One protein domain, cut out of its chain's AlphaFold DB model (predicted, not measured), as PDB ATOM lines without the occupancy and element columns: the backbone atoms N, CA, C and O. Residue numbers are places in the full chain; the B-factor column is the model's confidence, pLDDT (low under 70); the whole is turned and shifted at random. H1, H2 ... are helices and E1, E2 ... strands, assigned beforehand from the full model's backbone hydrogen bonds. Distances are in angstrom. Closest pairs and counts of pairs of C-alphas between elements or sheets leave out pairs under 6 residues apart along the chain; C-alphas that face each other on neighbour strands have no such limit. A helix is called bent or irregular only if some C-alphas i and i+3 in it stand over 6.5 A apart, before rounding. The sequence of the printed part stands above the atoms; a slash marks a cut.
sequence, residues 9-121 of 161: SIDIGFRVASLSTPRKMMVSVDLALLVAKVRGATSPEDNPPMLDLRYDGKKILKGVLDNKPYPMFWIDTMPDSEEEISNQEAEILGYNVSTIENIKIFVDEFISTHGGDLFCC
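What this domain is: This is residues 9 to 121 of the 161 residues of an uncharacterized protein of Mariprofundus micogutta (UniProt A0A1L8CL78). A small twisted sheet of three strands has two helices, H2 and H4, packed side by side over one face, while H1 packs mainly on the edge strand E1. H3 lies beyond the sheet, and its residues 80 to 85 and 88 to 92 stick out. The printed part has 113 residues, with four named helices and three named strands in the order H1 E1 H2 E2 E3 H3 H4; the sheet runs E1 E3 E2, antiparallel, and the class is mixed, helices and strands. The whole is compact, with a radius of gyration of the C-alphas of 14.5 A and spans of 41 by 33 by 23 A.

How they stand to each other: Start at the inner strand E3, residues 69 to 76. On one side find edge strand E1, residues 24 to 27, antiparallel at 129 degrees, with N 27 and O 73 within hydrogen-bond range at 2.9 A. On the other side is E2, residues 53 to 60, which bends by 57 degrees at residue 57; it forms a hairpin with E3, with N 54 and O 74 at 2.8 A. The sheet is only just strongly twisted, its C-alphas up to 4.1 A off the best plane. Two layers, helices on one face of a sheet, are made by H2, residues 29 to 38, and H4, residues 100 to 114. H2 has a height over the sheet of 9.9 A; the C-alphas of Ala 32 and Phe 73, its closest to E3, are 6.6 A apart. E1, H2 and E2 make a split strand-helix-strand unit, two strands with a helix between them along the chain and E3 between them in the sheet, and its crossover is right-handed. H4 touches H2, opposite ways at a steep tilt of 39 degrees; their closest C-alphas, of Ala 36 and Ile 100, are 5.7 A apart. H1, residues 9 to 17, is on the sheet, and its closest C-alpha to E1 is Ala 17, 5.7 A from that of Met 26. H3, residues 80 to 92, is not on the sheet and is apart from H4. Every O i to N i+4 pair is within hydrogen-bond range in H1, H2 and H4, and 7 of 9 are in H3.

Where its parts are: Find C-alpha 9 at (-63.563, 67.329, -84.836), where H1 begins its 12.0 A. E1 spans 9.0 A, H2 14.6 A, E2 20.5 A and E3 22.2 A. H3 spans 19.0 A and is irregular, with C-alphas 81 and 84 7.8 A apart. H4 runs 20.6 A to C-alpha 114 at (-59.423, 54.623, -87.047).

The domain as a whole: The C-alphas of Glu 45 and Asp 66, the two farthest apart, are 42.3 A from each other. The printed part has no cut. Look at residues 39 to 52 for the long link, H2 to E2. The mean pLDDT of the printed part is 86.1; residues 40, 42, 47 to 48, 96 to 97 and 116 to 118 are under 70.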
ATOM      1  N   SER A   9     -64.904  66.822 -85.166       88.88
ATOM      2  CA  SER A   9     -63.563  67.329 -84.836       88.88
ATOM      3  C   SER A   9     -63.595  68.432 -83.771       88.88
ATOM      4  O   SER A   9     -62.756  68.433 -82.872       88.88
ATOM      5  N   ILE A  10     -64.590  69.325 -83.816       90.81
ATOM      6  CA  ILE A  10     -64.814  70.351 -82.786       90.81
ATOM      7  C   ILE A  10     -65.211  69.690 -81.461       90.81
ATOM      8  O   ILE A  10     -64.643  70.014 -80.417       90.81
ATOM      9  N   ASP A  11     -66.103  68.698 -81.503       91.44
ATOM     10  CA  ASP A  11     -66.501  67.942 -80.310       91.44
ATOM     11  C   ASP A  11     -65.312  67.213 -79.669       91.44
ATOM     12  O   ASP A  11     -65.168  67.213 -78.442       91.44
ATOM     13  N   ILE A  12     -64.440  66.600 -80.481       93.31
ATOM     14  CA  ILE A  12     -63.177  66.006 -80.016       93.31
ATOM     15  C   ILE A  12     -62.302  67.070 -79.368       93.31
ATOM     16  O   ILE A  12     -61.814  66.839 -78.263       93.31
ATOM     17  N   GLY A  13     -62.149  68.230 -80.011       93.12
ATOM     18  CA  GLY A  13     -61.398  69.361 -79.476       93.12
ATOM     19  C   GLY A  13     -61.852  69.734 -78.066       93.12
ATOM     20  O   GLY A  13     -61.029  69.777 -77.156       93.12
ATOM     21  N   PHE A  14     -63.161  69.889 -77.838       94.75
ATOM     22  CA  PHE A  14     -63.695  70.189 -76.504       94.75
ATOM     23  C   PHE A  14     -63.400  69.094 -75.477       94.75
ATOM     24  O   PHE A  14     -63.052  69.385 -74.332       94.75
ATOM     25  N   ARG A  15     -63.504  67.821 -75.867       95.62
ATOM     26  CA  ARG A  15     -63.242  66.689 -74.965       95.62
ATOM     27  C   ARG A  15     -61.775  66.579 -74.599       95.62
ATOM     28  O   ARG A  15     -61.467  66.344 -73.436       95.62
ATOM     29  N   VAL A  16     -60.890  66.748 -75.574       96.69
ATOM     30  CA  VAL A  16     -59.442  66.743 -75.361       96.69
ATOM     31  C   VAL A  16     -59.051  67.935 -74.487       96.69
ATOM     32  O   VAL A  16     -58.409  67.736 -73.460       96.69
ATOM     33  N   ALA A  17     -59.526  69.140 -74.812       96.31
ATOM     34  CA  ALA A  17     -59.237  70.356 -74.053       96.31
ATOM     35  C   ALA A  17     -59.762  70.310 -72.608       96.31
ATOM     36  O   ALA A  17     -59.132  70.861 -71.712       96.31
ATOM     37  N   SER A  18     -60.874  69.610 -72.348       96.75
ATOM     38  CA  SER A  18     -61.400  69.430 -70.983       96.75
ATOM     39  C   SER A  18     -60.470  68.646 -70.047       96.75
ATOM     40  O   SER A  18     -60.690  68.624 -68.839       96.75
ATOM     41  N   LEU A  19     -59.450  67.983 -70.601       96.56
ATOM     42  CA  LEU A  19     -58.443  67.227 -69.858       96.56
ATOM     43  C   LEU A  19     -57.149  68.022 -69.647       96.56
ATOM     44  O   LEU A  19     -56.220  67.499 -69.034       96.56
ATOM     45  N   SER A  20     -57.083  69.253 -70.156       96.62
ATOM     46  CA  SER A  20     -55.933  70.129 -69.973       96.62
ATOM     47  C   SER A  20     -55.772  70.557 -68.524       96.62
ATOM     48  O   SER A  20     -56.737  70.757 -67.785       96.62
ATOM     49  N   THR A  21     -54.516  70.723 -68.134       92.62
ATOM     50  CA  THR A  21     -54.104  71.269 -66.839       92.62
ATOM     51  C   THR A  21     -53.172  72.458 -67.091       92.62
ATOM     52  O   THR A  21     -52.746  72.647 -68.231       92.62
ATOM     53  N   PRO A  22     -52.798  73.252 -66.070       90.50
ATOM     54  CA  PRO A  22     -51.818  74.328 -66.250       90.50
ATOM     55  C   PRO A  22     -50.478  73.873 -66.849       90.50
ATOM     56  O   PRO A  22     -49.801  74.666 -67.491       90.50
ATOM     57  N   ARG A  23     -50.111  72.599 -66.645       87.94
ATOM     58  CA  ARG A  23     -48.918  71.968 -67.227       87.94
ATOM     59  C   ARG A  23     -49.188  71.329 -68.586       87.94
ATOM     60  O   ARG A  23     -48.316  71.306 -69.444       87.94
ATOM     61  N   LYS A  24     -50.366  70.722 -68.750       91.69
ATOM     62  CA  LYS A  24     -50.698  69.904 -69.914       91.69
ATOM     63  C   LYS A  24     -51.612  70.665 -70.856       91.69
ATOM     64  O   LYS A  24     -52.832  70.657 -70.672       91.69
ATOM     65  N   MET A  25     -51.048  71.230 -71.918       95.25
ATOM     66  CA  MET A  25     -51.851  71.649 -73.062       95.25
ATOM     67  C   MET A  25     -52.197  70.417 -73.897       95.25
ATOM     68  O   MET A  25     -51.390  69.955 -74.703       95.25
ATOM     69  N   MET A  26     -53.392  69.861 -73.699       97.00
ATOM     70  CA  MET A  26     -53.829  68.685 -74.452       97.00
ATOM     71  C   MET A  26     -54.058  69.037 -75.921       97.00
ATOM     72  O   MET A  26     -54.659  70.063 -76.242       97.00
ATOM     73  N   VAL A  27     -53.628  68.148 -76.813       95.75
ATOM     74  CA  VAL A  27     -53.775  68.298 -78.263       95.75
ATOM     75  C   VAL A  27     -54.409  67.051 -78.871       95.75
ATOM     76  O   VAL A  27     -54.237  65.932 -78.383       95.75
ATOM     77  N   SER A  28     -55.190  67.244 -79.934       95.12
ATOM     78  CA  SER A  28     -55.782  66.144 -80.694       95.12
ATOM     79  C   SER A  28     -54.710  65.374 -81.478       95.12
ATOM     80  O   SER A  28     -53.614  65.879 -81.726       95.12
ATOM     81  N   VAL A  29     -55.016  64.138 -81.880       95.00
ATOM     82  CA  VAL A  29     -54.063  63.263 -82.589       95.00
ATOM     83  C   VAL A  29     -53.568  63.863 -83.907       95.00
ATOM     84  O   VAL A  29     -52.382  63.820 -84.205       95.00
ATOM     85  N   ASP A  30     -54.448  64.477 -84.690       92.56
ATOM     86  CA  ASP A  30     -54.107  65.143 -85.947       92.56
ATOM     87  C   ASP A  30     -53.179  66.349 -85.735       92.56
ATOM     88  O   ASP A  30     -52.206  66.508 -86.478       92.56
ATOM     89  N   LEU A  31     -53.408  67.136 -84.680       92.69
ATOM     90  CA  LEU A  31     -52.518  68.233 -84.297       92.69
ATOM     91  C   LEU A  31     -51.159  67.722 -83.798       92.69
ATOM     92  O   LEU A  31     -50.126  68.261 -84.191       92.69
ATOM     93  N   ALA A  32     -51.139  66.650 -83.001       93.69
ATOM     94  CA  ALA A  32     -49.901  66.005 -82.563       93.69
ATOM     95  C   ALA A  32     -49.052  65.545 -83.763       93.69
ATOM     96  O   ALA A  32     -47.847  65.799 -83.805       93.69
ATOM     97  N   LEU A  33     -49.678  64.937 -84.779       92.69
ATOM     98  CA  LEU A  33     -48.989  64.530 -86.008       92.69
ATOM     99  C   LEU A  33     -48.467  65.726 -86.807       92.69
ATOM    100  O   LEU A  33     -47.368  65.655 -87.354       92.69
ATOM    101  N   LEU A  34     -49.239  66.811 -86.887       90.94
ATOM    102  CA  LEU A  34     -48.823  68.032 -87.571       90.94
ATOM    103  C   LEU A  34     -47.571  68.625 -86.912       90.94
ATOM    104  O   LEU A  34     -46.573  68.836 -87.601       90.94
ATOM    105  N   VAL A  35     -47.589  68.813 -85.589       89.75
ATOM    106  CA  VAL A  35     -46.443  69.328 -84.818       89.75
ATOM    107  C   VAL A  35     -45.227  68.415 -84.975       89.75
ATOM    108  O   VAL A  35     -44.125  68.883 -85.267       89.75
ATOM    109  N   ALA A  36     -45.428  67.100 -84.860       89.62
ATOM    110  CA  ALA A  36     -44.356  66.132 -85.028       89.62
ATOM    111  C   ALA A  36     -43.740  66.195 -86.436       89.62
ATOM    112  O   ALA A  36     -42.521  66.122 -86.561       89.62
ATOM    113  N   LYS A  37     -44.549  66.352 -87.497       87.69
ATOM    114  CA  LYS A  37     -44.084  66.415 -88.896       87.69
ATOM    115  C   LYS A  37     -43.275  67.659 -89.229       87.69
ATOM    116  O   LYS A  37     -42.337  67.535 -90.006       87.69
ATOM    117  N   VAL A  38     -43.606  68.815 -88.655       85.56
ATOM    118  CA  VAL A  38     -42.792  70.031 -88.833       85.56
ATOM    119  C   VAL A  38     -41.407  69.830 -88.215       85.56
ATOM    120  O   VAL A  38     -40.398  70.206 -88.806       85.56
ATOM    121  N   ARG A  39     -41.339  69.147 -87.065       77.50
ATOM    122  CA  ARG A  39     -40.076  68.875 -86.381       77.50
ATOM    123  C   ARG A  39     -39.168  67.952 -87.206       77.50
ATOM    124  O   ARG A  39     -39.488  66.785 -87.473       77.50
ATOM    125  N   GLY A  40     -37.999  68.488 -87.558       68.06
ATOM    126  CA  GLY A  40     -36.956  67.795 -88.321       68.06
ATOM    127  C   GLY A  40     -37.169  67.797 -89.835       68.06
ATOM    128  O   GLY A  40     -36.450  67.089 -90.534       68.06
ATOM    129  N   ALA A  41     -38.152  68.550 -90.337       71.56
ATOM    130  CA  ALA A  41     -38.432  68.650 -91.766       71.56
ATOM    131  C   ALA A  41     -38.061  70.015 -92.375       71.56
ATOM    132  O   ALA A  41     -38.070  70.161 -93.597       71.56
ATOM    133  N   THR A  42     -37.702  70.988 -91.537       69.00
ATOM    134  CA  THR A  42     -37.109  72.272 -91.926       69.00
ATOM    135  C   THR A  42     -35.648  72.334 -91.480       69.00
ATOM    136  O   THR A  42     -35.200  71.521 -90.662       69.00
ATOM    137  N   SER A  43     -34.894  73.296 -92.016       71.31
ATOM    138  CA  SER A  43     -33.538  73.569 -91.543       71.31
ATOM    139  C   SER A  43     -33.539  73.842 -90.027       71.31
ATOM    140  O   SER A  43     -34.544  74.341 -89.506       71.31
ATOM    141  N   PRO A  44     -32.463  73.503 -89.290       70.06
ATOM    142  CA  PRO A  44     -32.367  73.726 -87.846       70.06
ATOM    143  C   PRO A  44     -32.783  75.132 -87.389       70.06
ATOM    144  O   PRO A  44     -33.462  75.256 -86.376       70.06
ATOM    145  N   GLU A  45     -32.420  76.151 -88.164       71.50
ATOM    146  CA  GLU A  45     -32.714  77.572 -87.966       71.50
ATOM    147  C   GLU A  45     -34.189  77.959 -88.168       71.50
ATOM    148  O   GLU A  45     -34.638  78.953 -87.602       71.50
ATOM    149  N   ASP A  46     -34.941  77.160 -88.925       70.56
ATOM    150  CA  ASP A  46     -36.359  77.378 -89.237       70.56
ATOM    151  C   ASP A  46     -37.286  76.516 -88.368       70.56
ATOM    152  O   ASP A  46     -38.513  76.604 -88.476       70.56
ATOM    153  N   ASN A  47     -36.726  75.638 -87.527       66.88
ATOM    154  CA  ASN A  47     -37.547  74.841 -86.627       66.88
ATOM    155  C   ASN A  47     -38.235  75.765 -85.609       66.88
ATOM    156  O   ASN A  47     -37.575  76.610 -84.997       66.88
ATOM    157  N   PRO A  48     -39.545  75.586 -85.366       68.81
ATOM    158  CA  PRO A  48     -40.204  76.274 -84.266       68.81
ATOM    159  C   PRO A  48     -39.533  75.906 -82.929       68.81
ATOM    160  O   PRO A  48     -38.878  74.855 -82.846       68.81
ATOM    161  N   PRO A  49     -39.721  76.723 -81.870       71.50
ATOM    162  CA  PRO A  49     -39.286  76.377 -80.521       71.50
ATOM    163  C   PRO A  49     -39.664  74.937 -80.178       71.50
ATOM    164  O   PRO A  49     -40.713  74.448 -80.609       71.50
ATOM    165  N   MET A  50     -38.802  74.250 -79.426       71.12
ATOM    166  CA  MET A  50     -39.004  72.839 -79.122       71.12
ATOM    167  C   MET A  50     -40.284  72.657 -78.302       71.12
ATOM    168  O   MET A  50     -40.291  72.842 -77.093       71.12
ATOM    169  N   LEU A  51     -41.370  72.277 -78.978       80.31
ATOM    170  CA  LEU A  51     -42.596  71.847 -78.323       80.31
ATOM    171  C   LEU A  51     -42.371  70.429 -77.806       80.31
ATOM    172  O   LEU A  51     -42.162  69.489 -78.587       80.31
ATOM    173  N   ASP A  52     -42.384  70.289 -76.486       82.31
ATOM    174  CA  ASP A  52     -42.242  69.006 -75.816       82.31
ATOM    175  C   ASP A  52     -43.558  68.223 -75.889       82.31
ATOM    176  O   ASP A  52     -44.420  68.298 -75.013       82.31
ATOM    177  N   LEU A  53     -43.736  67.534 -77.017       88.62
ATOM    178  CA  LEU A  53     -44.903  66.713 -77.303       88.62
ATOM    179  C   LEU A  53     -44.783  65.354 -76.605       88.62
ATOM    180  O   LEU A  53     -43.920  64.539 -76.938       88.62
ATOM    181  N   ARG A  54     -45.713  65.082 -75.692       89.00
ATOM    182  CA  ARG A  54     -45.735  63.898 -74.833       89.00
ATOM    183  C   ARG A  54     -46.993  63.064 -75.062       89.00
ATOM    184  O   ARG A  54     -48.049  63.581 -75.425       89.00
ATOM    185  N   TYR A  55     -46.878  61.757 -74.838       91.25
ATOM    186  CA  TYR A  55     -47.984  60.798 -74.907       91.25
ATOM    187  C   TYR A  55     -48.476  60.455 -73.495       91.25
ATOM    188  O   TYR A  55     -47.672  60.126 -72.629       91.25
ATOM    189  N   ASP A  56     -49.791  60.507 -73.267       90.81
ATOM    190  CA  ASP A  56     -50.438  60.284 -71.958       90.81
ATOM    191  C   ASP A  56     -51.434  59.114 -72.018       90.81
ATOM    192  O   ASP A  56     -52.547  59.157 -71.488       90.81
ATOM    193  N   GLY A  57     -51.060  58.059 -72.746       92.00
ATOM    194  CA  GLY A  57     -51.873  56.855 -72.870       92.00
ATOM    195  C   GLY A  57     -53.134  57.049 -73.717       92.00
ATOM    196  O   GLY A  57     -53.189  57.868 -74.635       92.00
ATOM    197  N   LYS A  58     -54.165  56.243 -73.442       94.12
ATOM    198  CA  LYS A  58     -55.450  56.303 -74.151       94.12
ATOM    199  C   LYS A  58     -56.595  56.515 -73.176       94.12
ATOM    200  O   LYS A  58     -56.614  55.916 -72.102       94.12
ATOM    201  N   LYS A  59     -57.597  57.287 -73.590       95.88
ATOM    202  CA  LYS A  59     -58.821  57.512 -72.818       95.88
ATOM    203  C   LYS A  59     -60.054  57.329 -73.689       95.88
ATOM    204  O   LYS A  59     -60.064  57.694 -74.860       95.88
ATOM    205  N   ILE A  60     -61.113  56.761 -73.121       95.62
ATOM    206  CA  ILE A  60     -62.410  56.710 -73.798       95.62
ATOM    207  C   ILE A  60     -63.038  58.101 -73.723       95.62
ATOM    208  O   ILE A  60     -63.311  58.618 -72.639       95.62
ATOM    209  N   LEU A  61     -63.285  58.700 -74.885       94.12
ATOM    210  CA  LEU A  61     -63.990  59.968 -75.013       94.12
ATOM    211  C   LEU A  61     -65.438  59.657 -75.446       94.12
ATOM    212  O   LEU A  61     -65.675  59.213 -76.561       94.12
ATOM    213  N   LYS A  62     -66.423  59.858 -74.558       91.94
ATOM    214  CA  LYS A  62     -67.831  59.409 -74.722       91.94
ATOM    215  C   LYS A  62     -68.499  59.782 -76.064       91.94
ATOM    216  O   LYS A  62     -69.042  60.867 -76.147       91.94
ATOM    217  N   GLY A  63     -68.596  58.930 -77.070       88.44
ATOM    218  CA  GLY A  63     -69.195  59.286 -78.373       88.44
ATOM    219  C   GLY A  63     -68.193  59.841 -79.391       88.44
ATOM    220  O   GLY A  63     -68.582  60.407 -80.403       88.44
ATOM    221  N   VAL A  64     -66.904  59.656 -79.122       89.50
ATOM    222  CA  VAL A  64     -65.813  59.754 -80.095       89.50
ATOM    223  C   VAL A  64     -65.366  58.331 -80.424       89.50
ATOM    224  O   VAL A  64     -65.278  57.502 -79.517       89.50
ATOM    225  N   LEU A  65     -65.086  58.052 -81.703       87.69
ATOM    226  CA  LEU A  65     -64.573  56.756 -82.179       87.69
ATOM    227  C   LEU A  65     -65.360  55.538 -81.656       87.69
ATOM    228  O   LEU A  65     -64.764  54.549 -81.240       87.69
ATOM    229  N   ASP A  66     -66.692  55.610 -81.612       87.69
ATOM    230  CA  ASP A  66     -67.552  54.543 -81.069       87.69
ATOM    231  C   ASP A  66     -67.177  54.107 -79.637       87.69
ATOM    232  O   ASP A  66     -67.257  52.932 -79.282       87.69
ATOM    233  N   ASN A  67     -66.738  55.059 -78.804       88.25
ATOM    234  CA  ASN A  67     -66.212  54.826 -77.452       88.25
ATOM    235  C   ASN A  67     -64.947  53.950 -77.399       88.25
ATOM    236  O   ASN A  67     -64.600  53.431 -76.336       88.25
ATOM    237  N   LYS A  68     -64.227  53.799 -78.514       89.88
ATOM    238  CA  LYS A  68     -62.899  53.183 -78.507       89.88
ATOM    239  C   LYS A  68     -61.881  54.124 -77.841       89.88
ATOM    240  O   LYS A  68     -62.069  55.343 -77.845       89.88
ATOM    241  N   PRO A  69     -60.791  53.585 -77.267       93.75
ATOM    242  CA  PRO A  69     -59.761  54.408 -76.643       93.75
ATOM    243  C   PRO A  69     -59.100  55.376 -77.639       93.75
ATOM    244  O   PRO A  69     -58.494  54.947 -78.621       93.75
ATOM    245  N   TYR A  70     -59.181  56.673 -77.345       95.19
ATOM    246  CA  TYR A  70     -58.541  57.754 -78.090       95.19
ATOM    247  C   TYR A  70     -57.148  58.047 -77.496       95.19
ATOM    248  O   TYR A  70     -57.048  58.207 -76.275       95.19
ATOM    249  N   PRO A  71     -56.072  58.092 -78.301       95.44
ATOM    250  CA  PRO A  71     -54.732  58.444 -77.841       95.44
ATOM    251  C   PRO A  71     -54.644  59.890 -77.358       95.44
ATOM    252  O   PRO A  71     -55.072  60.808 -78.054       95.44
ATOM    253  N   MET A  72     -54.057  60.091 -76.185       95.62
ATOM    254  CA  MET A  72     -53.926  61.405 -75.571       95.62
ATOM    255  C   MET A  72     -52.508  61.935 -75.759       95.62
ATOM    256  O   MET A  72     -51.538  61.262 -75.409       95.62
ATOM    257  N   PHE A  73     -52.402  63.152 -76.283       95.00
ATOM    258  CA  PHE A  73     -51.142  63.871 -76.436       95.00
ATOM    259  C   PHE A  73     -51.235  65.236 -75.773       95.00
ATOM    260  O   PHE A  73     -52.317  65.820 -75.687       95.00
ATOM    261  N   TRP A  74     -50.099  65.746 -75.318       93.88
ATOM    262  CA  TRP A  74     -50.016  67.059 -74.698       93.88
ATOM    263  C   TRP A  74     -48.669  67.717 -74.951       93.88
ATOM    264  O   TRP A  74     -47.684  67.042 -75.235       93.88
ATOM    265  N   ILE A  75     -48.659  69.041 -74.861       91.06
ATOM    266  CA  ILE A  75     -47.459  69.872 -74.876       91.06
ATOM    267  C   ILE A  75     -47.225  70.348 -73.445       91.06
ATOM    268  O   ILE A  75     -48.172  70.824 -72.808       91.06
ATOM    269  N   ASP A  76     -46.002  70.182 -72.938       87.25
ATOM    270  CA  ASP A  76     -45.621  70.725 -71.629       87.25
ATOM    271  C   ASP A  76     -45.548  72.257 -71.706       87.25
ATOM    272  O   ASP A  76     -44.868  72.815 -72.567       87.25
ATOM    273  N   THR A  77     -46.318  72.929 -70.849       87.88
ATOM    274  CA  THR A  77     -46.423  74.393 -70.788       87.88
ATOM    275  C   THR A  77     -45.828  74.989 -69.519       87.88
ATOM    276  O   THR A  77     -46.010  76.184 -69.277       87.88
ATOM    277  N   MET A  78     -45.157  74.188 -68.687       83.62
ATOM    278  CA  MET A  78     -44.497  74.718 -67.496       83.62
ATOM    279  C   MET A  78     -43.305  75.613 -67.858       83.62
ATOM    280  O   MET A  78     -42.622  75.354 -68.849       83.62
ATOM    281  N   PRO A  79     -43.057  76.680 -67.079       75.12
ATOM    282  CA  PRO A  79     -41.909  77.546 -67.298       75.12
ATOM    283  C   PRO A  79     -40.605  76.813 -66.964       75.12
ATOM    284  O   PRO A  79     -40.574  75.963 -66.075       75.12
ATOM    285  N   ASP A  80     -39.508  77.234 -67.594       75.62
ATOM    286  CA  ASP A  80     -38.164  76.674 -67.378       75.62
ATOM    287  C   ASP A  80     -37.745  76.675 -65.892       75.62
ATOM    288  O   ASP A  80     -37.023  75.796 -65.434       75.62
ATOM    289  N   SER A  81     -38.251  77.622 -65.091       75.69
ATOM    290  CA  SER A  81     -37.993  77.678 -63.644       75.69
ATOM    291  C   SER A  81     -38.519  76.469 -62.861       75.69
ATOM    292  O   SER A  81     -38.111  76.268 -61.720       75.69
ATOM    293  N   GLU A  82     -39.436  75.689 -63.436       79.94
ATOM    294  CA  GLU A  82     -40.013  74.478 -62.841       79.94
ATOM    295  C   GLU A  82     -39.571  73.193 -63.571       79.94
ATOM    296  O   GLU A  82     -40.089  72.109 -63.288       79.94
ATOM    297  N   GLU A  83     -38.595  73.283 -64.483       80.19
ATOM    298  CA  GLU A  83     -38.144  72.165 -65.322       80.19
ATOM    299  C   GLU A  83     -37.664  70.958 -64.495       80.19
ATOM    300  O   GLU A  83     -38.018  69.816 -64.789       80.19
ATOM    301  N   GLU A  84     -36.915  71.180 -63.413       84.25
ATOM    302  CA  GLU A  84     -36.404  70.091 -62.566       84.25
ATOM    303  C   GLU A  84     -37.530  69.309 -61.878       84.25
ATOM    304  O   GLU A  84     -37.535  68.076 -61.901       84.25
ATOM    305  N   ILE A  85     -38.515  70.012 -61.313       84.88
ATOM    306  CA  ILE A  85     -39.691  69.396 -60.681       84.88
ATOM    307  C   ILE A  85     -40.508  68.652 -61.741       84.88
ATOM    308  O   ILE A  85     -40.926  67.513 -61.534       84.88
ATOM    309  N   SER A  86     -40.687  69.280 -62.903       80.38
ATOM    310  CA  SER A  86     -41.387  68.721 -64.057       80.38
ATOM    311  C   SER A  86     -40.757  67.405 -64.539       80.38
ATOM    312  O   SER A  86     -41.481  66.439 -64.823       80.38
ATOM    313  N   ASN A  87     -39.423  67.343 -64.575       81.69
ATOM    314  CA  ASN A  87     -38.647  66.163 -64.947       81.69
ATOM    315  C   ASN A  87     -38.733  65.056 -63.890       81.69
ATOM    316  O   ASN A  87     -38.974  63.902 -64.243       81.69
ATOM    317  N   GLN A  88     -38.627  65.400 -62.603       86.81
ATOM    318  CA  GLN A  88     -38.795  64.440 -61.505       86.81
ATOM    319  C   GLN A  88     -40.206  63.839 -61.481       86.81
ATOM    320  O   GLN A  88     -40.367  62.628 -61.335       86.81
ATOM    321  N   GLU A  89     -41.246  64.657 -61.668       84.25
ATOM    322  CA  GLU A  89     -42.624  64.166 -61.753       84.25
ATOM    323  C   GLU A  89     -42.801  63.232 -62.958       84.25
ATOM    324  O   GLU A  89     -43.431  62.181 -62.842       84.25
ATOM    325  N   ALA A  90     -42.216  63.580 -64.109       80.44
ATOM    326  CA  ALA A  90     -42.265  62.737 -65.299       80.44
ATOM    327  C   ALA A  90     -41.581  61.379 -65.079       80.44
ATOM    328  O   ALA A  90     -42.109  60.357 -65.522       80.44
ATOM    329  N   GLU A  91     -40.457  61.358 -64.362       84.31
ATOM    330  CA  GLU A  91     -39.767  60.131 -63.968       84.31
ATOM    331  C   GLU A  91     -40.636  59.272 -63.035       84.31
ATOM    332  O   GLU A  91     -40.830  58.085 -63.299       84.31
ATOM    333  N   ILE A  92     -41.245  59.875 -62.005       87.44
ATOM    334  CA  ILE A  92     -42.139  59.182 -61.059       87.44
ATOM    335  C   ILE A  92     -43.361  58.589 -61.772       87.44
ATOM    336  O   ILE A  92     -43.767  57.462 -61.484       87.44
ATOM    337  N   LEU A  93     -43.954  59.335 -62.705       82.94
ATOM    338  CA  LEU A  93     -45.108  58.886 -63.487       82.94
ATOM    339  C   LEU A  93     -44.734  57.869 -64.577       82.94
ATOM    340  O   LEU A  93     -45.625  57.292 -65.203       82.94
ATOM    341  N   GLY A  94     -43.438  57.634 -64.813       78.50
ATOM    342  CA  GLY A  94     -42.964  56.738 -65.861       78.50
ATOM    343  C   GLY A  94     -43.272  57.255 -67.267       78.50
ATOM    344  O   GLY A  94     -43.500  56.458 -68.184       78.50
ATOM    345  N   TYR A  95     -43.304  58.578 -67.458       75.31
ATOM    346  CA  TYR A  95     -43.405  59.169 -68.787       75.31
ATOM    347  C   TYR A  95     -42.133  58.874 -69.574       75.31
ATOM    348  O   TYR A  95     -41.143  59.597 -69.512       75.31
ATOM    349  N   ASN A  96     -42.167  57.786 -70.341       63.44
ATOM    350  CA  ASN A  96     -41.104  57.467 -71.280       63.44
ATOM    351  C   ASN A  96     -40.996  58.576 -72.330       63.44
ATOM    352  O   ASN A  96     -42.007  58.995 -72.906       63.44
ATOM    353  N   VAL A  97     -39.764  58.992 -72.630       64.44
ATOM    354  CA  VAL A  97     -39.478  59.920 -73.727       64.44
ATOM    355  C   VAL A  97     -39.914  59.261 -75.036       64.44
ATOM    356  O   VAL A  97     -39.237  58.390 -75.585       64.44
ATOM    357  N   SER A  98     -41.087  59.649 -75.529       72.25
ATOM    358  CA  SER A  98     -41.555  59.241 -76.847       72.25
ATOM    359  C   SER A  98     -40.787  60.058 -77.872       72.25
ATOM    360  O   SER A  98     -40.900  61.280 -77.912       72.25
ATOM    361  N   THR A  99     -39.977  59.401 -78.700       83.75
ATOM    362  CA  THR A  99     -39.306  60.113 -79.785       83.75
ATOM    363  C   THR A  99     -40.354  60.653 -80.754       83.75
ATOM    364  O   THR A  99     -41.397  60.038 -80.986       83.75
ATOM    365  N   ILE A 100     -40.059  61.799 -81.364       86.19
ATOM    366  CA  ILE A 100     -40.913  62.386 -82.401       86.19
ATOM    367  C   ILE A 100     -41.180  61.394 -83.535       86.19
ATOM    368  O   ILE A 100     -42.283  61.363 -84.070       86.19
ATOM    369  N   GLU A 101     -40.205  60.547 -83.861       88.69
ATOM    370  CA  GLU A 101     -40.361  59.511 -84.879       88.69
ATOM    371  C   GLU A 101     -41.384  58.445 -84.471       88.69
ATOM    372  O   GLU A 101     -42.283  58.117 -85.245       88.69
ATOM    373  N   ASN A 102     -41.337  57.977 -83.219       90.00
ATOM    374  CA  ASN A 102     -42.326  57.031 -82.707       90.00
ATOM    375  C   ASN A 102     -43.733  57.642 -82.696       90.00
ATOM    376  O   ASN A 102     -44.698  56.958 -83.033       90.00
ATOM    377  N   ILE A 103     -43.852  58.933 -82.359       91.06
ATOM    378  CA  ILE A 103     -45.128  59.657 -82.414       91.06
ATOM    379  C   ILE A 103     -45.640  59.726 -83.856       91.06
ATOM    380  O   ILE A 103     -46.802  59.403 -84.094       91.06
ATOM    381  N   LYS A 104     -44.792  60.090 -84.830       92.06
ATOM    382  CA  LYS A 104     -45.173  60.136 -86.254       92.06
ATOM    383  C   LYS A 104     -45.741  58.798 -86.716       92.06
ATOM    384  O   LYS A 104     -46.851  58.774 -87.240       92.06
ATOM    385  N   ILE A 105     -45.004  57.710 -86.490       93.06
ATOM    386  CA  ILE A 105     -45.391  56.359 -86.916       93.06
ATOM    387  C   ILE A 105     -46.707  55.948 -86.255       93.06
ATOM    388  O   ILE A 105     -47.654  55.564 -86.937       93.06
ATOM    389  N   PHE A 106     -46.787  56.071 -84.929       94.12
ATOM    390  CA  PHE A 106     -47.969  55.664 -84.177       94.12
ATOM    391  C   PHE A 106     -49.219  56.438 -84.603       94.12
ATOM    392  O   PHE A 106     -50.278  55.841 -84.802       94.12
ATOM    393  N   VAL A 107     -49.118  57.762 -84.730       94.25
ATOM    394  CA  VAL A 107     -50.282  58.591 -85.038       94.25
ATOM    395  C   VAL A 107     -50.711  58.439 -86.500       94.25
ATOM    396  O   VAL A 107     -51.912  58.394 -86.763       94.25
ATOM    397  N   ASP A 108     -49.772  58.308 -87.445       92.75
ATOM    398  CA  ASP A 108     -50.105  58.059 -88.857       92.75
ATOM    399  C   ASP A 108     -50.869  56.734 -89.014       92.75
ATOM    400  O   ASP A 108     -51.921  56.706 -89.656       92.75
ATOM    401  N   GLU A 109     -50.414  55.668 -88.344       93.25
ATOM    402  CA  GLU A 109     -51.094  54.366 -88.315       93.25
ATOM    403  C   GLU A 109     -52.466  54.457 -87.629       93.25
ATOM    404  O   GLU A 109     -53.466  53.924 -88.121       93.25
ATOM    405  N   PHE A 110     -52.542  55.174 -86.502       93.75
ATOM    406  CA  PHE A 110     -53.785  55.337 -85.755       93.75
ATOM    407  C   PHE A 110     -54.865  56.017 -86.597       93.75
ATOM    408  O   PHE A 110     -55.978  55.494 -86.683       93.75
ATOM    409  N   ILE A 111     -54.539  57.148 -87.230       91.81
ATOM    410  CA  ILE A 111     -55.479  57.896 -88.072       91.81
ATOM    411  C   ILE A 111     -55.830  57.085 -89.323       91.81
ATOM    412  O   ILE A 111     -56.998  57.039 -89.698       91.81
ATOM    413  N   SER A 112     -54.868  56.392 -89.935       88.62
ATOM    414  CA  SER A 112     -55.135  55.553 -91.115       88.62
ATOM    415  C   SER A 112     -56.080  54.387 -90.801       88.62
ATOM    416  O   SER A 112     -56.915  54.031 -91.629       88.62
ATOM    417  N   THR A 113     -55.999  53.832 -89.590       88.62
ATOM    418  CA  THR A 113     -56.840  52.704 -89.157       88.62
ATOM    419  C   THR A 113     -58.202  53.144 -88.609       88.62
ATOM    420  O   THR A 113     -59.208  52.475 -88.838       88.62
ATOM    421  N   HIS A 114     -58.252  54.246 -87.853       84.06
ATOM    422  CA  HIS A 114     -59.423  54.623 -87.047       84.06
ATOM    423  C   HIS A 114     -60.034  55.971 -87.423       84.06
ATOM    424  O   HIS A 114     -61.139  56.272 -86.973       84.06
ATOM    425  N   GLY A 115     -59.325  56.807 -88.182       70.62
ATOM    426  CA  GLY A 115     -59.671  58.217 -88.306       70.62
ATOM    427  C   GLY A 115     -60.981  58.476 -89.026       70.62
ATOM    428  O   GLY A 115     -61.736  59.363 -88.610       70.62
ATOM    429  N   GLY A 116     -61.291  57.655 -90.035       69.38
ATOM    430  CA  GLY A 116     -62.428  57.875 -90.926       69.38
ATOM    431  C   GLY A 116     -62.472  59.309 -91.476       69.38
ATOM    432  O   GLY A 116     -61.612  60.140 -91.210       69.38
ATOM    433  N   ASP A 117     -63.517  59.655 -92.218       66.06
ATOM    434  CA  ASP A 117     -63.682  61.039 -92.699       66.06
ATOM    435  C   ASP A 117     -64.261  61.987 -91.627       66.06
ATOM    436  O   ASP A 117     -64.509  63.162 -91.901       66.06
ATOM    437  N   LEU A 118     -64.552  61.485 -90.419       69.69
ATOM    438  CA  LEU A 118     -65.378  62.188 -89.431       69.69
ATOM    439  C   LEU A 118     -64.636  62.603 -88.159       69.69
ATOM    440  O   LEU A 118     -64.949  63.671 -87.644       69.69
ATOM    441  N   PHE A 119     -63.695  61.805 -87.639       81.81
ATOM    442  CA  PHE A 119     -63.156  62.021 -86.288       81.81
ATOM    443  C   PHE A 119     -61.725  62.550 -86.275       81.81
ATOM    444  O   PHE A 119     -61.403  63.429 -85.483       81.81
ATOM    445  N   CYS A 120     -60.854  62.048 -87.140       86.00
ATOM    446  CA  CYS A 120     -59.540  62.648 -87.335       86.00
ATOM    447  C   CYS A 120     -59.074  62.397 -88.759       86.00
ATOM    448  O   CYS A 120     -59.394  61.375 -89.358       86.00
ATOM    449  N   CYS A 121     -58.325  63.347 -89.303       88.06
ATOM    450  CA  CYS A 121     -57.807  63.251 -90.655       88.06
ATOM    451  C   CYS A 121     -56.298  63.437 -90.643       88.06
ATOM    452  O   CYS A 121     -55.729  64.090 -89.767       88.06
TER     453      CYS A 121